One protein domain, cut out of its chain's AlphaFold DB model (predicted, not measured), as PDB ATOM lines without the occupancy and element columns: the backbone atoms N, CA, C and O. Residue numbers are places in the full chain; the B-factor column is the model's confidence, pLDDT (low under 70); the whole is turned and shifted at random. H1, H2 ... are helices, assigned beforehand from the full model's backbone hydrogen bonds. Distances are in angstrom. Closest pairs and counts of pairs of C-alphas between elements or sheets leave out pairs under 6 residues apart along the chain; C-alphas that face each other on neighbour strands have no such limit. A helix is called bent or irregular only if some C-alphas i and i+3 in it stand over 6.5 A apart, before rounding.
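This is residues 35 to 143 of the 319 residues of the protein "Kinetochore-associated protein Dsn1/Mis13" of Gigaspora rosea (UniProt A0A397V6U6). What does the model look like along the printed part? From its first residue an arm sticks out, of which residues 36 to 42 and 44 to 53 stand free, with the small helix H1 near its tip; the chain then winds through a long unnamed stretch to a head of three helices. In that head the long helices H3 and H4 form a hairpin, side by side and running opposite ways, and the short helix H2 packs on H3 on the side away from H4. What is it made of, and how large is it? The printed part has 109 residues with four named helices, in the order H1, H2, H3, H4, and no named strand; it is all helix in class. It is extended, with a radius of gyration of the C-alphas of 20.4 A, and its C-alphas span 76 by 35 by 22 A, the arm making much of the length.

What does the first helix meet? H1, residues 37 to 47, touches no helix. It is apart from H2, residues 78 to 84, from H3, residues 91 to 109, and from H4, residues 115 to 134. How does H2 stand to H3? They touch, and the closest C-alphas are those of Phe 81 and Leu 98, 6.7 A apart; H3 touches H2 with residues 98 to 102 alone. They form a helical hairpin, running opposite ways at a steep tilt of 42 degrees, though the line of H2 is a rough one. How do H3 and H4 stand to each other? They touch, with 10 pairs of C-alphas within 8 A, the closest being those of Ala 100 and Leu 129, 6.4 A apart. They are a helical hairpin too, running opposite ways at a shallow tilt of 19 degrees, while H2 and H4 are apart. What do the backbone N and O atoms show? In H1, H3 and H4 every O i to N i+4 pair is within hydrogen-bond range; in H2 0 of 3 are, beside 3 of 4 O i to N i+3 pairs.

Where does the first helix lie? H1 begins at C-alpha 37, at (227.856, 214.643, 263.477), and measures 15.0 A from first to last C-alpha, ending at residue 47. Where is the short helix, and is it irregular? H2 covers Ser 78 to His 84 and measures 10.8 A; it is irregular, with C-alphas 79 and 82 standing 7.4 A apart. Where do the two long helices run? H3 goes from C-alpha 91, at (213.856, 235.323, 300.047), to Lys 109 over 27.0 A. H4 goes from Glu 115 to C-alpha 134, at (221.595, 228.520, 313.003), over 28.3 A.

How far does the printed part reach? The two C-alphas farthest apart are those of Glu 35 and Asp 114, 76.2 A. The first and last printed C-alphas, of Glu 35 and Asn 143, are 57.4 A apart. Is there a cut, and which links are long? The printed part has no cut. The link from H1 to H2 is long, residues 48 to 77, with no named element in it; the link from H2 to H3 is short, with 6 residues, and the one from H3 to H4 is tight, with 5. Where is the confidence low? The mean pLDDT of the printed part is 78.1, and residues 46 to 70 are under 70. These 25 residues include 46 and 47 of H1 and much of its link to H2.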
ATOM      1  N   GLU A  35     225.981 218.351 257.348       72.19
ATOM      2  CA  GLU A  35     226.798 218.653 258.521       72.19
ATOM      3  C   GLU A  35     227.291 217.365 259.192       72.19
ATOM      4  O   GLU A  35     226.504 216.460 259.499       72.19
ATOM      5  N   THR A  36     228.597 217.303 259.462       79.88
ATOM      6  CA  THR A  36     229.197 216.183 260.189       79.88
ATOM      7  C   THR A  36     228.564 216.061 261.584       79.88
ATOM      8  O   THR A  36     228.154 217.063 262.179       79.88
ATOM      9  N   PRO A  37     228.484 214.852 262.166       76.75
ATOM     10  CA  PRO A  37     227.856 214.643 263.477       76.75
ATOM     11  C   PRO A  37     228.488 215.496 264.592       76.75
ATOM     12  O   PRO A  37     227.813 215.896 265.540       76.75
ATOM     13  N   ILE A  38     229.771 215.840 264.453       75.50
ATOM     14  CA  ILE A  38     230.483 216.753 265.355       75.50
ATOM     15  C   ILE A  38     229.972 218.194 265.204       75.50
ATOM     16  O   ILE A  38     229.776 218.881 266.207       75.50
ATOM     17  N   ILE A  39     229.713 218.651 263.976       77.69
ATOM     18  CA  ILE A  39     229.143 219.979 263.713       77.69
ATOM     19  C   ILE A  39     227.727 220.063 264.284       77.69
ATOM     20  O   ILE A  39     227.460 221.005 265.026       77.69
ATOM     21  N   LYS A  40     226.881 219.043 264.086       78.75
ATOM     22  CA  LYS A  40     225.533 218.979 264.685       78.75
ATOM     23  C   LYS A  40     225.568 219.022 266.215       78.75
ATOM     24  O   LYS A  40     224.801 219.754 266.837       78.75
ATOM     25  N   LYS A  41     226.506 218.300 266.847       80.31
ATOM     26  CA  LYS A  41     226.724 218.355 268.306       80.31
ATOM     27  C   LYS A  41     227.149 219.753 268.765       80.31
ATOM     28  O   LYS A  41     226.620 220.269 269.746       80.31
ATOM     29  N   ASN A  42     228.072 220.394 268.052       76.31
ATOM     30  CA  ASN A  42     228.522 221.751 268.365       76.31
ATOM     31  C   ASN A  42     227.427 222.798 268.119       76.31
ATOM     32  O   ASN A  42     227.321 223.763 268.874       76.31
ATOM     33  N   GLN A  43     226.591 222.597 267.104       79.12
ATOM     34  CA  GLN A  43     225.431 223.426 266.805       79.12
ATOM     35  C   GLN A  43     224.377 223.291 267.911       79.12
ATOM     36  O   GLN A  43     223.917 224.310 268.414       79.12
ATOM     37  N   ALA A  44     224.109 222.079 268.407       75.12
ATOM     38  CA  ALA A  44     223.246 221.847 269.567       75.12
ATOM     39  C   ALA A  44     223.797 222.483 270.859       75.12
ATOM     40  O   ALA A  44     223.033 223.026 271.650       75.12
ATOM     41  N   ILE A  45     225.119 222.496 271.067       70.06
ATOM     42  CA  ILE A  45     225.751 223.199 272.201       70.06
ATOM     43  C   ILE A  45     225.616 224.727 272.064       70.06
ATOM     44  O   ILE A  45     225.477 225.420 273.069       70.06
ATOM     45  N   ARG A  46     225.639 225.262 270.837       69.94
ATOM     46  CA  ARG A  46     225.438 226.698 270.557       69.94
ATOM     47  C   ARG A  46     223.963 227.111 270.637       69.94
ATOM     48  O   ARG A  46     223.678 228.231 271.054       69.94
ATOM     49  N   GLN A  47     223.049 226.223 270.246       69.69
ATOM     50  CA  GLN A  47     221.594 226.413 270.294       69.69
ATOM     51  C   GLN A  47     220.997 226.094 271.671       69.69
ATOM     52  O   GLN A  47     219.942 226.622 272.019       69.69
ATOM     53  N   SER A  48     221.681 225.291 272.491       61.47
ATOM     54  CA  SER A  48     221.409 225.168 273.920       61.47
ATOM     55  C   SER A  48     221.638 226.535 274.551       61.47
ATOM     56  O   SER A  48     222.775 226.967 274.738       61.47
ATOM     57  N   LYS A  49     220.520 227.237 274.763       58.97
ATOM     58  CA  LYS A  49     220.320 228.458 275.549       58.97
ATOM     59  C   LYS A  49     221.625 228.917 276.200       58.97
ATOM     60  O   LYS A  49     222.022 228.353 277.217       58.97
ATOM     61  N   ARG A  50     222.305 229.877 275.548       58.25
ATOM     62  CA  ARG A  50     223.545 230.547 275.988       58.25
ATOM     63  C   ARG A  50     223.778 230.319 277.481       58.25
ATOM     64  O   ARG A  50     223.073 230.935 278.277       58.25
ATOM     65  N   ARG A  51     224.707 229.417 277.834       57.00
ATOM     66  CA  ARG A  51     225.113 229.132 279.224       57.00
ATOM     67  C   ARG A  51     225.104 230.438 280.011       57.00
ATOM     68  O   ARG A  51     225.960 231.291 279.777       57.00
ATOM     69  N   SER A  52     224.125 230.609 280.895       54.66
ATOM     70  CA  SER A  52     224.048 231.813 281.702       54.66
ATOM     71  C   SER A  52     225.270 231.785 282.628       54.66
ATOM     72  O   SER A  52     225.450 230.887 283.450       54.66
ATOM     73  N   SER A  53     226.202 232.722 282.444       54.19
ATOM     74  CA  SER A  53     227.342 232.884 283.358       54.19
ATOM     75  C   SER A  53     226.881 233.324 284.754       54.19
ATOM     76  O   SER A  53     227.649 233.244 285.710       54.19
ATOM     77  N   LEU A  54     225.609 233.723 284.879       54.72
ATOM     78  CA  LEU A  54     224.948 234.048 286.133       54.72
ATOM     79  C   LEU A  54     224.652 232.803 286.987       54.72
ATOM     80  O   LEU A  54     224.940 232.829 288.178       54.72
ATOM     81  N   GLU A  55     224.177 231.692 286.406       55.59
ATOM     82  CA  GLU A  55     223.826 230.475 287.174       55.59
ATOM     83  C   GLU A  55     225.017 229.812 287.865       55.59
ATOM     84  O   GLU A  55     224.838 229.062 288.822       55.59
ATOM     85  N   LYS A  56     226.240 230.043 287.374       56.34
ATOM     86  CA  LYS A  56     227.457 229.436 287.935       56.34
ATOM     87  C   LYS A  56     228.239 230.375 288.853       56.34
ATOM     88  O   LYS A  56     229.232 229.943 289.443       56.34
ATOM     89  N   ARG A  57     227.811 231.633 289.006       61.22
ATOM     90  CA  ARG A  57     228.447 232.592 289.916       61.22
ATOM     91  C   ARG A  57     227.999 232.289 291.351       61.22
ATOM     92  O   ARG A  57     226.812 232.284 291.642       61.22
ATOM     93  N   GLY A  58     228.950 231.989 292.238       58.16
ATOM     94  CA  GLY A  58     228.683 231.707 293.660       58.16
ATOM     95  C   GLY A  58     228.478 230.231 294.037       58.16
ATOM     96  O   GLY A  58     228.357 229.929 295.215       58.16
ATOM     97  N   LYS A  59     228.507 229.286 293.082       58.12
ATOM     98  CA  LYS A  59     228.363 227.833 293.353       58.12
ATOM     99  C   LYS A  59     229.673 227.120 293.768       58.12
ATOM    100  O   LYS A  59     229.687 225.903 293.881       58.12
ATOM    101  N   ARG A  60     230.786 227.848 293.950       56.03
ATOM    102  CA  ARG A  60     232.130 227.284 294.235       56.03
ATOM    103  C   ARG A  60     232.621 227.470 295.672       56.03
ATOM    104  O   ARG A  60     233.618 226.861 296.037       56.03
ATOM    105  N   ALA A  61     231.950 228.297 296.468       48.19
ATOM    106  CA  ALA A  61     232.214 228.343 297.898       48.19
ATOM    107  C   ALA A  61     231.434 227.190 298.529       48.19
ATOM    108  O   ALA A  61     230.213 227.134 298.402       48.19
ATOM    109  N   SER A  62     232.162 226.247 299.119       44.72
ATOM    110  CA  SER A  62     231.659 225.137 299.925       44.72
ATOM    111  C   SER A  62     230.396 225.530 300.690       44.72
ATOM    112  O   SER A  62     230.441 226.447 301.514       44.72
ATOM    113  N   SER A  63     229.284 224.847 300.406       50.16
ATOM    114  CA  SER A  63     228.072 224.942 301.208       50.16
ATOM    115  C   SER A  63     228.394 224.400 302.597       50.16
ATOM    116  O   SER A  63     228.323 223.194 302.839       50.16
ATOM    117  N   ILE A  64     228.782 225.288 303.509       48.12
ATOM    118  CA  ILE A  64     228.560 225.039 304.927       48.12
ATOM    119  C   ILE A  64     227.053 224.761 305.034       48.12
ATOM    120  O   ILE A  64     226.248 225.463 304.412       48.12
ATOM    121  N   GLY A  65     226.695 223.643 305.667       48.88
ATOM    122  CA  GLY A  65     225.342 223.080 305.671       48.88
ATOM    123  C   GLY A  65     224.234 224.117 305.906       48.88
ATOM    124  O   GLY A  65     224.463 225.174 306.484       48.88
ATOM    125  N   ASN A  66     223.029 223.805 305.423       55.03
ATOM    126  CA  ASN A  66     221.840 224.678 305.375       55.03
ATOM    127  C   ASN A  66     221.824 225.789 304.304       55.03
ATOM    128  O   ASN A  66     220.965 226.667 304.345       55.03
ATOM    129  N   GLY A  67     222.700 225.735 303.294       56.72
ATOM    130  CA  GLY A  67     222.656 226.672 302.159       56.72
ATOM    131  C   GLY A  67     223.333 228.017 302.429       56.72
ATOM    132  O   GLY A  67     223.077 228.986 301.716       56.72
ATOM    133  N   PHE A  68     224.210 228.080 303.435       59.88
ATOM    134  CA  PHE A  68     224.987 229.273 303.743       59.88
ATOM    135  C   PHE A  68     226.276 229.319 302.911       59.88
ATOM    136  O   PHE A  68     227.062 228.371 302.875       59.88
ATOM    137  N   VAL A  69     226.497 230.443 302.225       62.28
ATOM    138  CA  VAL A  69     227.701 230.690 301.418       62.28
ATOM    139  C   VAL A  69     228.742 231.423 302.269       62.28
ATOM    140  O   VAL A  69     228.401 232.306 303.062       62.28
ATOM    141  N   ALA A  70     230.015 231.072 302.073       66.75
ATOM    142  CA  ALA A  70     231.161 231.705 302.723       66.75
ATOM    143  C   ALA A  70     231.146 233.246 302.612       66.75
ATOM    144  O   ALA A  70     230.657 233.808 301.628       66.75
ATOM    145  N   LYS A  71     231.704 233.915 303.633       72.75
ATOM    146  CA  LYS A  71     231.821 235.381 303.735       72.75
ATOM    147  C   LYS A  71     232.434 235.968 302.443       72.75
ATOM    148  O   LYS A  71     233.477 235.475 302.007       72.75
ATOM    149  N   PRO A  72     231.836 237.013 301.836       78.38
ATOM    150  CA  PRO A  72     232.437 237.726 300.713       78.38
ATOM    151  C   PRO A  72     233.793 238.322 301.105       78.38
ATOM    152  O   PRO A  72     234.002 238.681 302.266       78.38
ATOM    153  N   HIS A  73     234.704 238.461 300.138       80.44
ATOM    154  CA  HIS A  73     236.006 239.092 300.372       80.44
ATOM    155  C   HIS A  73     235.828 240.504 300.975       80.44
ATOM    156  O   HIS A  73     234.898 241.206 300.560       80.44
ATOM    157  N   PRO A  74     236.684 240.950 301.919       76.62
ATOM    158  CA  PRO A  74     236.570 242.260 302.574       76.62
ATOM    159  C   PRO A  74     236.488 243.460 301.615       76.62
ATOM    160  O   PRO A  74     235.869 244.470 301.959       76.62
ATOM    161  N   ASP A  75     237.032 243.337 300.404       81.81
ATOM    162  CA  ASP A  75     237.015 244.400 299.387       81.81
ATOM    163  C   ASP A  75     235.659 244.576 298.694       81.81
ATOM    164  O   ASP A  75     235.393 245.614 298.089       81.81
ATOM    165  N   VAL A  76     234.764 243.587 298.783       84.44
ATOM    166  CA  VAL A  76     233.422 243.700 298.203       84.44
ATOM    167  C   VAL A  76     232.627 244.708 299.023       84.44
ATOM    168  O   VAL A  76     232.499 244.562 300.238       84.44
ATOM    169  N   ASN A  77     232.069 245.738 298.386       83.44
ATOM    170  CA  ASN A  77     231.229 246.714 299.078       83.44
ATOM    171  C   ASN A  77     229.952 246.036 299.615       83.44
ATOM    172  O   ASN A  77     229.363 245.189 298.942       83.44
ATOM    173  N   SER A  78     229.488 246.437 300.803       83.69
ATOM    174  CA  SER A  78     228.250 245.926 301.408       83.69
ATOM    175  C   SER A  78     227.036 246.071 300.482       83.69
ATOM    176  O   SER A  78     226.159 245.211 300.469       83.69
ATOM    177  N   ASN A  79     227.031 247.106 299.637       86.88
ATOM    178  CA  ASN A  79     225.985 247.332 298.640       86.88
ATOM    179  C   ASN A  79     225.933 246.255 297.547       86.88
ATOM    180  O   ASN A  79     224.916 246.137 296.880       86.88
ATOM    181  N   GLU A  80     226.989 245.465 297.341       86.94
ATOM    182  CA  GLU A  80     227.071 244.456 296.276       86.94
ATOM    183  C   GLU A  80     226.904 243.016 296.776       86.94
ATOM    184  O   GLU A  80     226.957 242.066 295.987       86.94
ATOM    185  N   PHE A  81     226.678 242.827 298.076       85.69
ATOM    186  CA  PHE A  81     226.499 241.506 298.675       85.69
ATOM    187  C   PHE A  81     225.362 240.718 298.022       85.69
ATOM    188  O   PHE A  81     225.532 239.539 297.721       85.69
ATOM    189  N   PHE A  82     224.260 241.378 297.664       83.38
ATOM    190  CA  PHE A  82     223.122 240.733 297.006       83.38
ATOM    191  C   PHE A  82     223.486 240.025 295.686       83.38
ATOM    192  O   PHE A  82     222.856 239.033 295.332       83.38
ATOM    193  N   ARG A  83     224.523 240.488 294.966       85.88
ATOM    194  CA  ARG A  83     224.975 239.883 293.696       85.88
ATOM    195  C   ARG A  83     225.680 238.539 293.888       85.88
ATOM    196  O   ARG A  83     225.853 237.800 292.923       85.88
ATOM    197  N   HIS A  84     226.134 238.258 295.107       79.69
ATOM    198  CA  HIS A  84     226.909 237.068 295.462       79.69
ATOM    199  C   HIS A  84     226.049 235.979 296.117       79.69
ATOM    200  O   HIS A  84     226.548 234.896 296.414       79.69
ATOM    201  N   ILE A  85     224.760 236.254 296.318       82.69
ATOM    202  CA  ILE A  85     223.776 235.309 296.839       82.69
ATOM    203  C   ILE A  85     223.131 234.580 295.658       82.69
ATOM    204  O   ILE A  85     222.841 235.182 294.623       82.69
ATOM    205  N   GLN A  86     222.903 233.274 295.791       77.75
ATOM    206  CA  GLN A  86     222.288 232.496 294.721       77.75
ATOM    207  C   GLN A  86     220.815 232.902 294.541       77.75
ATOM    208  O   GLN A  86     220.044 232.993 295.500       77.75
ATOM    209  N   ALA A  87     220.410 233.124 293.291       76.88
ATOM    210  CA  ALA A  87     219.057 233.565 292.957       76.88
ATOM    211  C   ALA A  87     217.979 232.500 293.240       76.88
ATOM    212  O   ALA A  87     216.816 232.856 293.407       76.88
ATOM    213  N   GLU A  88     218.362 231.227 293.336       80.31
ATOM    214  CA  GLU A  88     217.456 230.086 293.525       80.31
ATOM    215  C   GLU A  88     216.951 229.936 294.977       80.31
ATOM    216  O   GLU A  88     215.967 229.238 295.202       80.31
ATOM    217  N   LEU A  89     217.564 230.605 295.970       82.12
ATOM    218  CA  LEU A  89     217.121 230.494 297.368       82.12
ATOM    219  C   LEU A  89     215.820 231.276 297.659       82.12
ATOM    220  O   LEU A  89     215.616 232.364 297.103       82.12
ATOM    221  N   PRO A  90     214.987 230.799 298.605       85.56
ATOM    222  CA  PRO A  90     213.884 231.573 299.175       85.56
ATOM    223  C   PRO A  90     214.341 232.920 299.752       85.56
ATOM    224  O   PRO A  90     215.420 233.026 300.344       85.56
ATOM    225  N   GLU A  91     213.507 233.954 299.631       84.62
ATOM    226  CA  GLU A  91     213.856 235.323 300.047       84.62
ATOM    227  C   GLU A  91     214.240 235.458 301.534       84.62
ATOM    228  O   GLU A  91     215.222 236.149 301.811       84.62
ATOM    229  N   PRO A  92     213.592 234.772 302.501       86.38
ATOM    230  CA  PRO A  92     213.983 234.849 303.909       86.38
ATOM    231  C   PRO A  92     215.381 234.300 304.181       86.38
ATOM    232  O   PRO A  92     216.053 234.744 305.115       86.38
ATOM    233  N   ILE A  93     215.821 233.326 303.379       83.12
ATOM    234  CA  ILE A  93     217.150 232.722 303.503       83.12
ATOM    235  C   ILE A  93     218.189 233.638 302.851       83.12
ATOM    236  O   ILE A  93     219.239 233.878 303.443       83.12
ATOM    237  N   LYS A  94     217.859 234.260 301.708       86.12
ATOM    238  CA  LYS A  94     218.681 235.331 301.114       86.12
ATOM    239  C   LYS A  94     218.889 236.487 302.095       86.12
ATOM    240  O   LYS A  94     220.011 236.960 302.254       86.12
ATOM    241  N   LEU A  95     217.825 236.918 302.777       86.88
ATOM    242  CA  LEU A  95     217.896 237.964 303.794       86.88
ATOM    243  C   LEU A  95     218.793 237.548 304.960       86.88
ATOM    244  O   LEU A  95     219.659 238.319 305.357       86.88
ATOM    245  N   ARG A  96     218.616 236.334 305.490       87.31
ATOM    246  CA  ARG A  96     219.442 235.803 306.584       87.31
ATOM    247  C   ARG A  96     220.924 235.819 306.231       87.31
ATOM    248  O   ARG A  96     221.736 236.289 307.019       87.31
ATOM    249  N   GLN A  97     221.259 235.360 305.029       87.12
ATOM    250  CA  GLN A  97     222.626 235.356 304.520       87.12
ATOM    251  C   GLN A  97     223.193 236.775 304.392       87.12
ATOM    252  O   GLN A  97     224.317 237.032 304.818       87.12
ATOM    253  N   LEU A  98     222.404 237.712 303.862       88.56
ATOM    254  CA  LEU A  98     222.800 239.115 303.754       88.56
ATOM    255  C   LEU A  98     223.020 239.750 305.134       88.56
ATOM    256  O   LEU A  98     224.037 240.409 305.347       88.56
ATOM    257  N   LEU A  99     222.099 239.530 306.075       88.56
ATOM    258  CA  LEU A  99     222.196 240.034 307.446       88.56
ATOM    259  C   LEU A  99     223.413 239.462 308.169       88.56
ATOM    260  O   LEU A  99     224.138 240.218 308.807       88.56
ATOM    261  N   ALA A 100     223.688 238.166 308.018       88.31
ATOM    262  CA  ALA A 100     224.858 237.541 308.618       88.31
ATOM    263  C   ALA A 100     226.171 238.117 308.060       88.31
ATOM    264  O   ALA A 100     227.088 238.422 308.819       88.31
ATOM    265  N   TRP A 101     226.261 238.340 306.744       89.06
ATOM    266  CA  TRP A 101     227.435 238.973 306.133       89.06
ATOM    267  C   TRP A 101     227.629 240.425 306.587       89.06
ATOM    268  O   TRP A 101     228.756 240.836 306.873       89.06
ATOM    269  N   CYS A 102     226.542 241.194 306.688       89.12
ATOM    270  CA  CYS A 102     226.575 242.551 307.229       89.12
ATOM    271  C   CYS A 102     226.983 242.564 308.709       89.12
ATOM    272  O   CYS A 102     227.830 243.372 309.087       89.12
ATOM    273  N   GLY A 103     226.440 241.652 309.520       88.25
ATOM    274  CA  GLY A 103     226.755 241.509 310.943       88.25
ATOM    275  C   GLY A 103     228.225 241.175 311.180       88.25
ATOM    276  O   GLY A 103     228.905 241.907 311.894       88.25
ATOM    277  N   LEU A 104     228.757 240.163 310.481       86.81
ATOM    278  CA  LEU A 104     230.180 239.798 310.529       86.81
ATOM    279  C   LEU A 104     231.095 240.986 310.216       86.81
ATOM    280  O   LEU A 104     232.103 241.191 310.882       86.81
ATOM    281  N   ARG A 105     230.754 241.784 309.198       87.25
ATOM    282  CA  ARG A 105     231.555 242.957 308.824       87.25
ATOM    283  C   ARG A 105     231.407 244.117 309.810       87.25
ATOM    284  O   ARG A 105     232.348 244.887 309.975       87.25
ATOM    285  N   SER A 106     230.231 244.282 310.410       87.44
ATOM    286  CA  SER A 106     229.989 245.315 311.422       87.44
ATOM    287  C   SER A 106     230.803 245.041 312.684       87.44
ATOM    288  O   SER A 106     231.436 245.955 313.207       87.44
ATOM    289  N   LEU A 107     230.863 243.776 313.102       86.62
ATOM    290  CA  LEU A 107     231.629 243.330 314.262       86.62
ATOM    291  C   LEU A 107     233.138 243.607 314.111       86.62
ATOM    292  O   LEU A 107     233.794 244.046 315.057       86.62
ATOM    293  N   ASP A 108     233.673 243.415 312.898       85.12
ATOM    294  CA  ASP A 108     235.071 243.725 312.564       85.12
ATOM    295  C   ASP A 108     235.369 245.238 312.656       85.12
ATOM    296  O   ASP A 108     236.483 245.633 312.994       85.12
ATOM    297  N   LYS A 109     234.382 246.095 312.359       86.06
ATOM    298  CA  LYS A 109     234.522 247.566 312.326       86.06
ATOM    299  C   LYS A 109     234.228 248.258 313.659       86.06
ATOM    300  O   LYS A 109     234.422 249.467 313.760       86.06
ATOM    301  N   GLN A 110     233.710 247.541 314.650       84.06
ATOM    302  CA  GLN A 110     233.238 248.138 315.894       84.06
ATOM    303  C   GLN A 110     234.404 248.644 316.755       84.06
ATOM    304  O   GLN A 110     235.281 247.876 317.156       84.06
ATOM    305  N   THR A 111     234.366 249.939 317.073       83.88
ATOM    306  CA  THR A 111     235.306 250.635 317.962       83.88
ATOM    307  C   THR A 111     234.523 251.426 319.008       83.88
ATOM    308  O   THR A 111     233.591 252.148 318.655       83.88
ATOM    309  N   SER A 112     234.898 251.332 320.281       83.19
ATOM    310  CA  SER A 112     234.327 252.137 321.368       83.19
ATOM    311  C   SER A 112     235.413 252.530 322.362       83.19
ATOM    312  O   SER A 112     236.433 251.853 322.451       83.19
ATOM    313  N   ALA A 113     235.183 253.617 323.103       80.94
ATOM    314  CA  ALA A 113     236.130 254.128 324.096       80.94
ATOM    315  C   ALA A 113     236.366 253.138 325.252       80.94
ATOM    316  O   ALA A 113     237.491 252.989 325.716       80.94
ATOM    317  N   ASP A 114     235.320 252.416 325.666       87.31
ATOM    318  CA  ASP A 114     235.395 251.439 326.752       87.31
ATOM    319  C   ASP A 114     235.686 250.032 326.204       87.31
ATOM    320  O   ASP A 114     234.809 249.389 325.617       87.31
ATOM    321  N   GLU A 115     236.901 249.517 326.419       90.25
ATOM    322  CA  GLU A 115     237.302 248.186 325.932       90.25
ATOM    323  C   GLU A 115     236.490 247.043 326.555       90.25
ATOM    324  O   GLU A 115     236.181 246.052 325.892       90.25
ATOM    325  N   ASN A 116     236.129 247.160 327.836       90.69
ATOM    326  CA  ASN A 116     235.355 246.128 328.530       90.69
ATOM    327  C   ASN A 116     233.921 246.061 327.998       90.69
ATOM    328  O   ASN A 116     233.415 244.972 327.728       90.69
ATOM    329  N   ALA A 117     233.293 247.220 327.779       90.75
ATOM    330  CA  ALA A 117     231.975 247.293 327.158       90.75
ATOM    331  C   ALA A 117     232.010 246.744 325.724       90.75
ATOM    332  O   ALA A 117     231.104 246.010 325.334       90.75
ATOM    333  N   LEU A 118     233.085 247.021 324.974       91.06
ATOM    334  CA  LEU A 118     233.303 246.483 323.632       91.06
ATOM    335  C   LEU A 118     233.379 244.957 323.627       91.06
ATOM    336  O   LEU A 118     232.722 244.317 322.813       91.06
ATOM    337  N   LYS A 119     234.171 244.360 324.525       92.44
ATOM    338  CA  LYS A 119     234.314 242.897 324.619       92.44
ATOM    339  C   LYS A 119     232.974 242.232 324.928       92.44
ATOM    340  O   LYS A 119     232.612 241.273 324.255       92.44
ATOM    341  N   ILE A 120     232.224 242.773 325.890       93.25
ATOM    342  CA  ILE A 120     230.894 242.265 326.257       93.25
ATOM    343  C   ILE A 120     229.928 242.388 325.073       93.25
ATOM    344  O   ILE A 120     229.261 241.416 324.729       93.25
ATOM    345  N   ALA A 121     229.890 243.550 324.416       92.62
ATOM    346  CA  ALA A 121     229.057 243.762 323.236       92.62
ATOM    347  C   ALA A 121     229.406 242.771 322.118       92.62
ATOM    348  O   ALA A 121     228.507 242.136 321.579       92.62
ATOM    349  N   LYS A 122     230.698 242.553 321.834       92.00
ATOM    350  CA  LYS A 122     231.141 241.593 320.815       92.00
ATOM    351  C   LYS A 122     230.713 240.162 321.116       92.00
ATOM    352  O   LYS A 122     230.317 239.464 320.191       92.00
ATOM    353  N   ILE A 123     230.775 239.727 322.375       93.81
ATOM    354  CA  ILE A 123     230.326 238.383 322.774       93.81
ATOM    355  C   ILE A 123     228.823 238.229 322.508       93.81
ATOM    356  O   ILE A 123     228.412 237.271 321.860       93.81
ATOM    357  N   ILE A 124     228.020 239.205 322.943       92.75
ATOM    358  CA  ILE A 124     226.561 239.189 322.757       92.75
ATOM    359  C   ILE A 124     226.205 239.246 321.265       92.75
ATOM    360  O   ILE A 124     225.360 238.494 320.788       92.75
ATOM    361  N   GLU A 125     226.857 240.120 320.500       91.06
ATOM    362  CA  GLU A 125     226.631 240.249 319.060       91.06
ATOM    363  C   GLU A 125     227.029 238.975 318.300       91.06
ATOM    364  O   GLU A 125     226.321 238.577 317.373       91.06
ATOM    365  N   GLN A 126     228.118 238.304 318.696       91.06
ATOM    366  CA  GLN A 126     228.518 237.007 318.137       91.06
ATOM    367  C   GLN A 126     227.495 235.912 318.440       91.06
ATOM    368  O   GLN A 126     227.177 235.127 317.549       91.06
ATOM    369  N   GLU A 127     226.961 235.864 319.658       92.19
ATOM    370  CA  GLU A 127     225.920 234.907 320.041       92.19
ATOM    371  C   GLU A 127     224.651 235.103 319.201       92.19
ATOM    372  O   GLU A 127     224.178 234.163 318.563       92.19
ATOM    373  N   VAL A 128     224.171 236.345 319.086       91.44
ATOM    374  CA  VAL A 128     222.998 236.686 318.263       91.44
ATOM    375  C   VAL A 128     223.233 236.366 316.784       91.44
ATOM    376  O   VAL A 128     222.331 235.902 316.085       91.44
ATOM    377  N   LEU A 129     224.445 236.607 316.284       89.56
ATOM    378  CA  LEU A 129     224.817 236.279 314.913       89.56
ATOM    379  C   LEU A 129     224.835 234.761 314.679       89.56
ATOM    380  O   LEU A 129     224.353 234.308 313.641       89.56
ATOM    381  N   ASN A 130     225.353 233.980 315.627       89.00
ATOM    382  CA  ASN A 130     225.326 232.520 315.556       89.00
ATOM    383  C   ASN A 130     223.882 232.006 315.572       89.00
ATOM    384  O   ASN A 130     223.511 231.212 314.713       89.00
ATOM    385  N   ASP A 131     223.026 232.550 316.440       89.50
ATOM    386  CA  ASP A 131     221.599 232.217 316.488       89.50
ATOM    387  C   ASP A 131     220.858 232.568 315.187       89.50
ATOM    388  O   ASP A 131     219.927 231.865 314.770       89.50
ATOM    389  N   LEU A 132     221.278 233.642 314.513       87.31
ATOM    390  CA  LEU A 132     220.780 234.008 313.191       87.31
ATOM    391  C   LEU A 132     221.219 232.999 312.121       87.31
ATOM    392  O   LEU A 132     220.403 232.631 311.276       87.31
ATOM    393  N   ILE A 133     222.483 232.564 312.138       84.44
ATOM    394  CA  ILE A 133     223.042 231.597 311.178       84.44
ATOM    395  C   ILE A 133     222.396 230.217 311.367       84.44
ATOM    396  O   ILE A 133     221.929 229.627 310.390       84.44
ATOM    397  N   ASP A 134     222.264 229.768 312.615       84.81
ATOM    398  CA  ASP A 134     221.595 228.520 313.003       84.81
ATOM    399  C   ASP A 134     220.094 228.534 312.673       84.81
ATOM    400  O   ASP A 134     219.444 227.490 312.595       84.81
ATOM    401  N   GLY A 135     219.524 229.720 312.435       80.56
ATOM    402  CA  GLY A 135     218.119 229.894 312.086       80.56
ATOM    403  C   GLY A 135     217.168 229.822 313.277       80.56
ATOM    404  O   GLY A 135     215.965 229.667 313.059       80.56
ATOM    405  N   LYS A 136     217.675 229.969 314.510       83.62
ATOM    406  CA  LYS A 136     216.844 230.126 315.716       83.62
ATOM    407  C   LYS A 136     216.029 231.420 315.649       83.62
ATOM    408  O   LYS A 136     214.889 231.469 316.102       83.62
ATOM    409  N   ILE A 137     216.597 232.453 315.021       82.81
ATOM    410  CA  ILE A 137     215.910 233.713 314.733       82.81
ATOM    411  C   ILE A 137     215.175 233.590 313.393       82.81
ATOM    412  O   ILE A 137     215.783 233.434 312.329       82.81
ATOM    413  N   SER A 138     213.845 233.694 313.430       80.94
ATOM    414  CA  SER A 138     213.028 233.671 312.215       80.94
ATOM    415  C   SER A 138     213.236 234.944 311.392       80.94
ATOM    416  O   SER A 138     212.867 236.043 311.798       80.94
ATOM    417  N   THR A 139     213.792 234.785 310.192       81.25
ATOM    418  CA  THR A 139     213.945 235.854 309.191       81.25
ATOM    419  C   THR A 139     212.767 235.941 308.219       81.25
ATOM    420  O   THR A 139     212.820 236.697 307.247       81.25
ATOM    421  N   SER A 140     211.706 235.155 308.433       83.56
ATOM    422  CA  SER A 140     210.545 235.126 307.543       83.56
ATOM    423  C   SER A 140     209.688 236.374 307.722       83.56
ATOM    424  O   SER A 140     209.073 236.574 308.766       83.56
ATOM    425  N   TRP A 141     209.601 237.200 306.678       80.81
ATOM    426  CA  TRP A 141     208.637 238.300 306.621       80.81
ATOM    427  C   TRP A 141     207.275 237.885 306.054       80.81
ATOM    428  O   TRP A 141     206.363 238.705 306.035       80.81
ATOM    429  N   TYR A 142     207.123 236.633 305.598       81.31
ATOM    430  CA  TYR A 142     205.886 236.147 304.974       81.31
ATOM    431  C   TYR A 142     204.706 236.107 305.951       81.31
ATOM    432  O   TYR A 142     203.568 236.273 305.534       81.31
ATOM    433  N   ASN A 143     204.993 235.973 307.249       72.69
ATOM    434  CA  ASN A 143     203.996 235.935 308.319       72.69
ATOM    435  C   ASN A 143     204.017 237.208 309.178       72.69
ATOM    436  O   ASN A 143     203.719 237.142 310.370       72.69
TER     437      ASN A 143